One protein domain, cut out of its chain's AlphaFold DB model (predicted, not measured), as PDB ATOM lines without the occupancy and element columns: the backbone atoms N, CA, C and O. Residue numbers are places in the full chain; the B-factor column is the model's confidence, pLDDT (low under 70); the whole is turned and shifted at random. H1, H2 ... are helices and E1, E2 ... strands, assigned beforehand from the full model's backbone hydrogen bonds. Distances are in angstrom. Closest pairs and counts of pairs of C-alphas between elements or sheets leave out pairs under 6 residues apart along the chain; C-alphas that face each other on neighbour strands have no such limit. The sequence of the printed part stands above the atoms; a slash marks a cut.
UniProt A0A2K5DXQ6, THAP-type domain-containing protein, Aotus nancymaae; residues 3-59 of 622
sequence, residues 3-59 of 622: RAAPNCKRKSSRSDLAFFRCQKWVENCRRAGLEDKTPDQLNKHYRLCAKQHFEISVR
ATOM      1  N   ARG A   3      79.766   9.573  39.197       70.75
ATOM      2  CA  ARG A   3      81.070   9.809  38.554       70.75
ATOM      3  C   ARG A   3      82.109   8.866  39.136       70.75
ATOM      4  O   ARG A   3      82.127   8.650  40.350       70.75
ATOM      5  N   ALA A   4      82.926   8.291  38.264       70.50
ATOM      6  CA  ALA A   4      83.969   7.368  38.678       70.50
ATOM      7  C   ALA A   4      85.201   8.086  39.239       70.50
ATOM      8  O   ALA A   4      85.675   7.698  40.305       70.50
ATOM      9  N   ALA A   5      85.635   9.164  38.579       75.31
ATOM     10  CA  ALA A   5      86.791   9.956  38.984       75.31
ATOM     11  C   ALA A   5      86.544  10.724  40.304       75.31
ATOM     12  O   ALA A   5      85.503  11.392  40.429       75.31
ATOM     13  N   PRO A   6      87.487  10.681  41.265       64.38
ATOM     14  CA  PRO A   6      87.465  11.534  42.452       64.38
ATOM     15  C   PRO A   6      87.435  13.020  42.056       64.38
ATOM     16  O   PRO A   6      88.050  13.417  41.072       64.38
ATOM     17  N   ASN A   7      86.705  13.853  42.804       63.22
ATOM     18  CA  ASN A   7      86.692  15.320  42.651       63.22
ATOM     19  C   ASN A   7      86.276  15.881  41.272       63.22
ATOM     20  O   ASN A   7      86.485  17.061  40.987       63.22
ATOM     21  N   CYS A   8      85.614  15.089  40.424       69.38
ATOM     22  CA  CYS A   8      85.104  15.556  39.134       69.38
ATOM     23  C   CYS A   8      83.894  16.506  39.314       69.38
ATOM     24  O   CYS A   8      82.748  16.060  39.413       69.38
ATOM     25  N   LYS A   9      84.149  17.824  39.376       58.41
ATOM     26  CA  LYS A   9      83.149  18.876  39.671       58.41
ATOM     27  C   LYS A   9      82.374  19.417  38.454       58.41
ATOM     28  O   LYS A   9      81.349  20.071  38.639       58.41
ATOM     29  N   ARG A  10      82.820  19.186  37.211       58.75
ATOM     30  CA  ARG A  10      82.167  19.752  36.006       58.75
ATOM     31  C   ARG A  10      80.819  19.095  35.726       58.75
ATOM     32  O   ARG A  10      80.798  17.892  35.519       58.75
ATOM     33  N   LYS A  11      79.720  19.847  35.596       53.41
ATOM     34  CA  LYS A  11      78.474  19.326  34.990       53.41
ATOM     35  C   LYS A  11      78.770  18.955  33.529       53.41
ATOM     36  O   LYS A  11      79.278  19.784  32.787       53.41
ATOM     37  N   SER A  12      78.521  17.708  33.138       55.47
ATOM     38  CA  SER A  12      78.834  17.192  31.797       55.47
ATOM     39  C   SER A  12      77.542  16.781  31.101       55.47
ATOM     40  O   SER A  12      76.656  16.216  31.749       55.47
ATOM     41  N   SER A  13      77.428  17.078  29.807       54.62
ATOM     42  CA  SER A  13      76.293  16.637  28.995       54.62
ATOM     43  C   SER A  13      76.355  15.118  28.772       54.62
ATOM     44  O   SER A  13      77.379  14.482  29.036       54.62
ATOM     45  N   ARG A  14      75.255  14.496  28.328       54.88
ATOM     46  CA  ARG A  14      75.177  13.030  28.166       54.88
ATOM     47  C   ARG A  14      76.190  12.499  27.135       54.88
ATOM     48  O   ARG A  14      76.628  11.364  27.277       54.88
ATOM     49  N   SER A  15      76.596  13.333  26.173       53.53
ATOM     50  CA  SER A  15      77.623  13.062  25.155       53.53
ATOM     51  C   SER A  15      79.066  13.228  25.651       53.53
ATOM     52  O   SER A  15      79.987  12.765  24.993       53.53
ATOM     53  N   ASP A  16      79.282  13.831  26.825       60.91
ATOM     54  CA  ASP A  16      80.618  14.032  27.413       60.91
ATOM     55  C   ASP A  16      81.023  12.895  28.381       60.91
ATOM     56  O   ASP A  16      82.026  13.003  29.097       60.91
ATOM     57  N   LEU A  17      80.215  11.832  28.472       65.25
ATOM     58  CA  LEU A  17      80.395  10.730  29.416       65.25
ATOM     59  C   LEU A  17      80.963   9.489  28.716       65.25
ATOM     60  O   LEU A  17      80.302   8.887  27.877       65.25
ATOM     61  N   ALA A  18      82.162   9.076  29.120       66.25
ATOM     62  CA  ALA A  18      82.837   7.879  28.635       66.25
ATOM     63  C   ALA A  18      82.474   6.636  29.473       66.25
ATOM     64  O   ALA A  18      82.247   6.725  30.690       66.25
ATOM     65  N   PHE A  19      82.438   5.485  28.798       76.00
ATOM     66  CA  PHE A  19      82.211   4.150  29.356       76.00
ATOM     67  C   PHE A  19      83.545   3.437  29.581       76.00
ATOM     68  O   PHE A  19      84.476   3.633  28.811       76.00
ATOM     69  N   PHE A  20      83.632   2.606  30.616       70.44
ATOM     70  CA  PHE A  20      84.819   1.814  30.924       70.44
ATOM     71  C   PHE A  20      85.078   0.768  29.839       70.44
ATOM     72  O   PHE A  20      84.182  -0.018  29.527       70.44
ATOM     73  N   ARG A  21      86.304   0.764  29.298       70.12
ATOM     74  CA  ARG A  21      86.749  -0.155  28.236       70.12
ATOM     75  C   ARG A  21      87.752  -1.209  28.704       70.12
ATOM     76  O   ARG A  21      87.730  -2.321  28.199       70.12
ATOM     77  N   CYS A  22      88.607  -0.889  29.674       73.12
ATOM     78  CA  CYS A  22      89.593  -1.830  30.205       73.12
ATOM     79  C   CYS A  22      89.900  -1.566  31.686       73.12
ATOM     80  O   CYS A  22      89.558  -0.514  32.236       73.12
ATOM     81  N   GLN A  23      90.574  -2.521  32.326       76.06
ATOM     82  CA  GLN A  23      90.931  -2.467  33.747       76.06
ATOM     83  C   GLN A  23      91.844  -1.279  34.085       76.06
ATOM     84  O   GLN A  23      91.658  -0.624  35.110       76.06
ATOM     85  N   LYS A  24      92.705  -0.878  33.144       77.25
ATOM     86  CA  LYS A  24      93.587   0.292  33.267       77.25
ATOM     87  C   LYS A  24      92.829   1.608  33.504       77.25
ATOM     88  O   LYS A  24      93.315   2.497  34.197       77.25
ATOM     89  N   TRP A  25      91.598   1.745  32.995       83.00
ATOM     90  CA  TRP A  25      90.756   2.919  33.277       83.00
ATOM     91  C   TRP A  25      90.270   2.948  34.731       83.00
ATOM     92  O   TRP A  25      90.107   4.027  35.303       83.00
ATOM     93  N   VAL A  26      90.014   1.777  35.320       79.69
ATOM     94  CA  VAL A  26      89.601   1.622  36.723       79.69
ATOM     95  C   VAL A  26      90.778   1.922  37.645       79.69
ATOM     96  O   VAL A  26      90.635   2.725  38.568       79.69
ATOM     97  N   GLU A  27      91.951   1.371  37.330       78.31
ATOM     98  CA  GLU A  27      93.209   1.622  38.044       78.31
ATOM     99  C   GLU A  27      93.556   3.116  38.063       78.31
ATOM    100  O   GLU A  27      93.841   3.681  39.120       78.31
ATOM    101  N   ASN A  28      93.425   3.802  36.924       79.69
ATOM    102  CA  ASN A  28      93.700   5.237  36.837       79.69
ATOM    103  C   ASN A  28      92.711   6.095  37.643       79.69
ATOM    104  O   ASN A  28      93.069   7.181  38.098       79.69
ATOM    105  N   CYS A  29      91.491   5.604  37.900       76.44
ATOM    106  CA  CYS A  29      90.553   6.281  38.798       76.44
ATOM    107  C   CYS A  29      90.979   6.219  40.275       76.44
ATOM    108  O   CYS A  29      90.439   6.996  41.068       76.44
ATOM    109  N   ARG A  30      91.885   5.294  40.648       71.06
ATOM    110  CA  ARG A  30      92.421   5.075  42.008       71.06
ATOM    111  C   ARG A  30      91.351   5.092  43.101       71.06
ATOM    112  O   ARG A  30      91.492   5.733  44.144       71.06
ATOM    113  N   ARG A  31      90.231   4.421  42.835       73.81
ATOM    114  CA  ARG A  31      89.085   4.354  43.742       73.81
ATOM    115  C   ARG A  31      88.838   2.899  44.105       73.81
ATOM    116  O   ARG A  31      88.172   2.205  43.346       73.81
ATOM    117  N   ALA A  32      89.256   2.515  45.310       68.69
ATOM    118  CA  ALA A  32      89.135   1.151  45.836       68.69
ATOM    119  C   ALA A  32      87.740   0.531  45.618       68.69
ATOM    120  O   ALA A  32      87.601  -0.614  45.221       68.69
ATOM    121  N   GLY A  33      86.667   1.321  45.758       72.50
ATOM    122  CA  GLY A  33      85.297   0.845  45.525       72.50
ATOM    123  C   GLY A  33      84.905   0.556  44.062       72.50
ATOM    124  O   GLY A  33      83.711   0.359  43.810       72.50
ATOM    125  N   LEU A  34      85.825   0.629  43.096       78.81
ATOM    126  CA  LEU A  34      85.613   0.276  41.684       78.81
ATOM    127  C   LEU A  34      86.428  -0.943  41.231       78.81
ATOM    128  O   LEU A  34      86.070  -1.512  40.207       78.81
ATOM    129  N   GLU A  35      87.472  -1.326  41.969       75.25
ATOM    130  CA  GLU A  35      88.423  -2.381  41.583       75.25
ATOM    131  C   GLU A  35      87.759  -3.766  41.548       75.25
ATOM    132  O   GLU A  35      87.971  -4.519  40.605       75.25
ATOM    133  N   ASP A  36      86.839  -4.037  42.476       76.12
ATOM    134  CA  ASP A  36      86.139  -5.330  42.575       76.12
ATOM    135  C   ASP A  36      84.845  -5.417  41.733       76.12
ATOM    136  O   ASP A  36      84.010  -6.298  41.947       76.12
ATOM    137  N   LYS A  37      84.599  -4.472  40.812       77.62
ATOM    138  CA  LYS A  37      83.335  -4.404  40.051       77.62
ATOM    139  C   LYS A  37      83.471  -4.955  38.644       77.62
ATOM    140  O   LYS A  37      84.401  -4.620  37.919       77.62
ATOM    141  N   THR A  38      82.457  -5.704  38.211       77.69
ATOM    142  CA  THR A  38      82.404  -6.211  36.836       77.69
ATOM    143  C   THR A  38      82.216  -5.071  35.821       77.69
ATOM    144  O   THR A  38      81.609  -4.040  36.153       77.69
ATOM    145  N   PRO A  39      82.672  -5.242  34.563       73.81
ATOM    146  CA  PRO A  39      82.492  -4.247  33.502       73.81
ATOM    147  C   PRO A  39      81.036  -3.783  33.334       73.81
ATOM    148  O   PRO A  39      80.784  -2.585  33.194       73.81
ATOM    149  N   ASP A  40      80.065  -4.693  33.458       71.81
ATOM    150  CA  ASP A  40      78.635  -4.367  33.383       71.81
ATOM    151  C   ASP A  40      78.165  -3.490  34.549       71.81
ATOM    152  O   ASP A  40      77.407  -2.532  34.366       71.81
ATOM    153  N   GLN A  41      78.638  -3.758  35.769       73.81
ATOM    154  CA  GLN A  41      78.308  -2.939  36.937       73.81
ATOM    155  C   GLN A  41      78.916  -1.536  36.835       73.81
ATOM    156  O   GLN A  41      78.249  -0.552  37.194       73.81
ATOM    157  N   LEU A  42      80.145  -1.439  36.316       77.75
ATOM    158  CA  LEU A  42      80.834  -0.180  36.036       77.75
ATOM    159  C   LEU A  42      80.073   0.623  34.975       77.75
ATOM    160  O   LEU A  42      79.676   1.762  35.229       77.75
ATOM    161  N   ASN A  43      79.749   0.007  33.840       78.81
ATOM    162  CA  ASN A  43      79.053   0.651  32.728       78.81
ATOM    163  C   ASN A  43      77.552   0.873  32.962       78.81
ATOM    164  O   ASN A  43      76.931   1.664  32.249       78.81
ATOM    165  N   LYS A  44      76.954   0.310  34.013       76.00
ATOM    166  CA  LYS A  44      75.579   0.633  34.426       76.00
ATOM    167  C   LYS A  44      75.506   1.808  35.407       76.00
ATOM    168  O   LYS A  44      74.611   2.646  35.299       76.00
ATOM    169  N   HIS A  45      76.462   1.921  36.333       70.81
ATOM    170  CA  HIS A  45      76.358   2.860  37.460       70.81
ATOM    171  C   HIS A  45      77.376   4.008  37.444       70.81
ATOM    172  O   HIS A  45      77.137   5.018  38.120       70.81
ATOM    173  N   TYR A  46      78.460   3.895  36.669       76.69
ATOM    174  CA  TYR A  46      79.604   4.808  36.697       76.69
ATOM    175  C   TYR A  46      79.965   5.373  35.318       76.69
ATOM    176  O   TYR A  46      79.887   4.684  34.305       76.69
ATOM    177  N   ARG A  47      80.367   6.647  35.264       78.88
ATOM    178  CA  ARG A  47      80.867   7.301  34.040       78.88
ATOM    179  C   ARG A  47      82.085   8.179  34.314       78.88
ATOM    180  O   ARG A  47      82.220   8.716  35.421       78.88
ATOM    181  N   LEU A  48      82.918   8.366  33.290       78.50
ATOM    182  CA  LEU A  48      84.048   9.301  33.282       78.50
ATOM    183  C   LEU A  48      83.755  10.521  32.409       78.50
ATOM    184  O   LEU A  48      83.092  10.416  31.387       78.50
ATOM    185  N   CYS A  49      84.242  11.694  32.814       76.25
ATOM    186  CA  CYS A  49      84.110  12.918  32.023       76.25
ATOM    187  C   CYS A  49      85.212  12.966  30.954       76.25
ATOM    188  O   CYS A  49      86.370  13.236  31.282       76.25
ATOM    189  N   ALA A  50      84.843  12.741  29.690       72.06
ATOM    190  CA  ALA A  50      85.747  12.739  28.539       72.06
ATOM    191  C   ALA A  50      86.597  14.021  28.471       72.06
ATOM    192  O   ALA A  50      87.819  13.984  28.381       72.06
ATOM    193  N   LYS A  51      85.948  15.180  28.633       70.25
ATOM    194  CA  LYS A  51      86.587  16.506  28.570       70.25
ATOM    195  C   LYS A  51      87.554  16.825  29.710       70.25
ATOM    196  O   LYS A  51      88.250  17.834  29.630       70.25
ATOM    197  N   GLN A  52      87.530  16.066  30.803       72.88
ATOM    198  CA  GLN A  52      88.350  16.364  31.980       72.88
ATOM    199  C   GLN A  52      89.433  15.320  32.230       72.88
ATOM    200  O   GLN A  52      90.468  15.683  32.773       72.88
ATOM    201  N   HIS A  53      89.209  14.070  31.825       77.19
ATOM    202  CA  HIS A  53      90.118  12.968  32.141       77.19
ATOM    203  C   HIS A  53      90.888  12.420  30.935       77.19
ATOM    204  O   HIS A  53      91.777  11.599  31.127       77.19
ATOM    205  N   PHE A  54      90.595  12.902  29.722       77.12
ATOM    206  CA  PHE A  54      91.296  12.525  28.493       77.12
ATOM    207  C   PHE A  54      91.988  13.737  27.868       77.12
ATOM    208  O   PHE A  54      91.431  14.848  27.849       77.12
ATOM    209  N   GLU A  55      93.188  13.505  27.343       71.25
ATOM    210  CA  GLU A  55      93.941  14.460  26.529       71.25
ATOM    211  C   GLU A  55      93.179  14.839  25.259       71.25
ATOM    212  O   GLU A  55      92.296  14.117  24.804       71.25
ATOM    213  N   ILE A  56      93.472  16.020  24.715       68.44
ATOM    214  CA  ILE A  56      92.711  16.586  23.592       68.44
ATOM    215  C   ILE A  56      92.879  15.737  22.320       68.44
ATOM    216  O   ILE A  56      91.901  15.574  21.597       68.44
ATOM    217  N   SER A  57      94.059  15.144  22.109       61.53
ATOM    218  CA  SER A  57      94.408  14.275  20.971       61.53
ATOM    219  C   SER A  57      93.599  12.974  20.910       61.53
ATOM    220  O   SER A  57      93.273  12.507  19.827       61.53
ATOM    221  N   VAL A  58      93.227  12.417  22.065       60.75
ATOM    222  CA  VAL A  58      92.468  11.156  22.186       60.75
ATOM    223  C   VAL A  58      90.976  11.378  22.438       60.75
ATOM    224  O   VAL A  58      90.239  10.427  22.702       60.75
ATOM    225  N   ARG A  59      90.485  12.624  22.382       62.00
ATOM    226  CA  ARG A  59      89.046  12.895  22.503       62.00
ATOM    227  C   ARG A  59      88.309  12.524  21.214       62.00
ATOM    228  O   ARG A  59      88.838  12.724  20.128       62.00
TER     229      ARG A  59
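This is residues 3 to 59 of the 622 residues of the protein "THAP-type domain-containing protein" of Aotus nancymaae (UniProt A0A2K5DXQ6). Three short helices, H1, H2 and H3, form an arc at one end, and strand E1 runs from H3 through the middle to helix H4 at the other end. Residues 17 to 18, in a long unnamed stretch, pair antiparallel with residues 48 to 49 of E1. The printed part has 57 residues, under half of them in named elements, which are mostly helix and follow in the order H1 H2 H3 E1 H4; the whole is compact, with a radius of gyration of the C-alphas of 10.9 A and spans of 29 by 20 by 20 A.

H3, residues 39 to 45, is close to but not clearly touching H2, residues 32 to 35; their closest C-alphas, Leu 34 and Leu 42, are 7.4 A apart. H1, residues 23 to 28, and H2 only just touch, with 3 pairs of C-alphas within 8 A, and only at the corner; the closest are Val 26 and Glu 35, 6.4 A. H3 and E1, residues 46 to 49, meet only through their link, as do E1 and H4, residues 50 to 53. In H1 and H3 every O i to N i+4 pair is within hydrogen-bond range.

H1 begins at C-alpha 23 (90.931, -2.467, 33.747); H4 ends at C-alpha 53 (90.118, 12.968, 32.141). H3 spans 10.2 A, E1 10.4 A.

The printed part has no cut. pLDDT is under 70 at residues 6 to 18, 32 and 56 to 59.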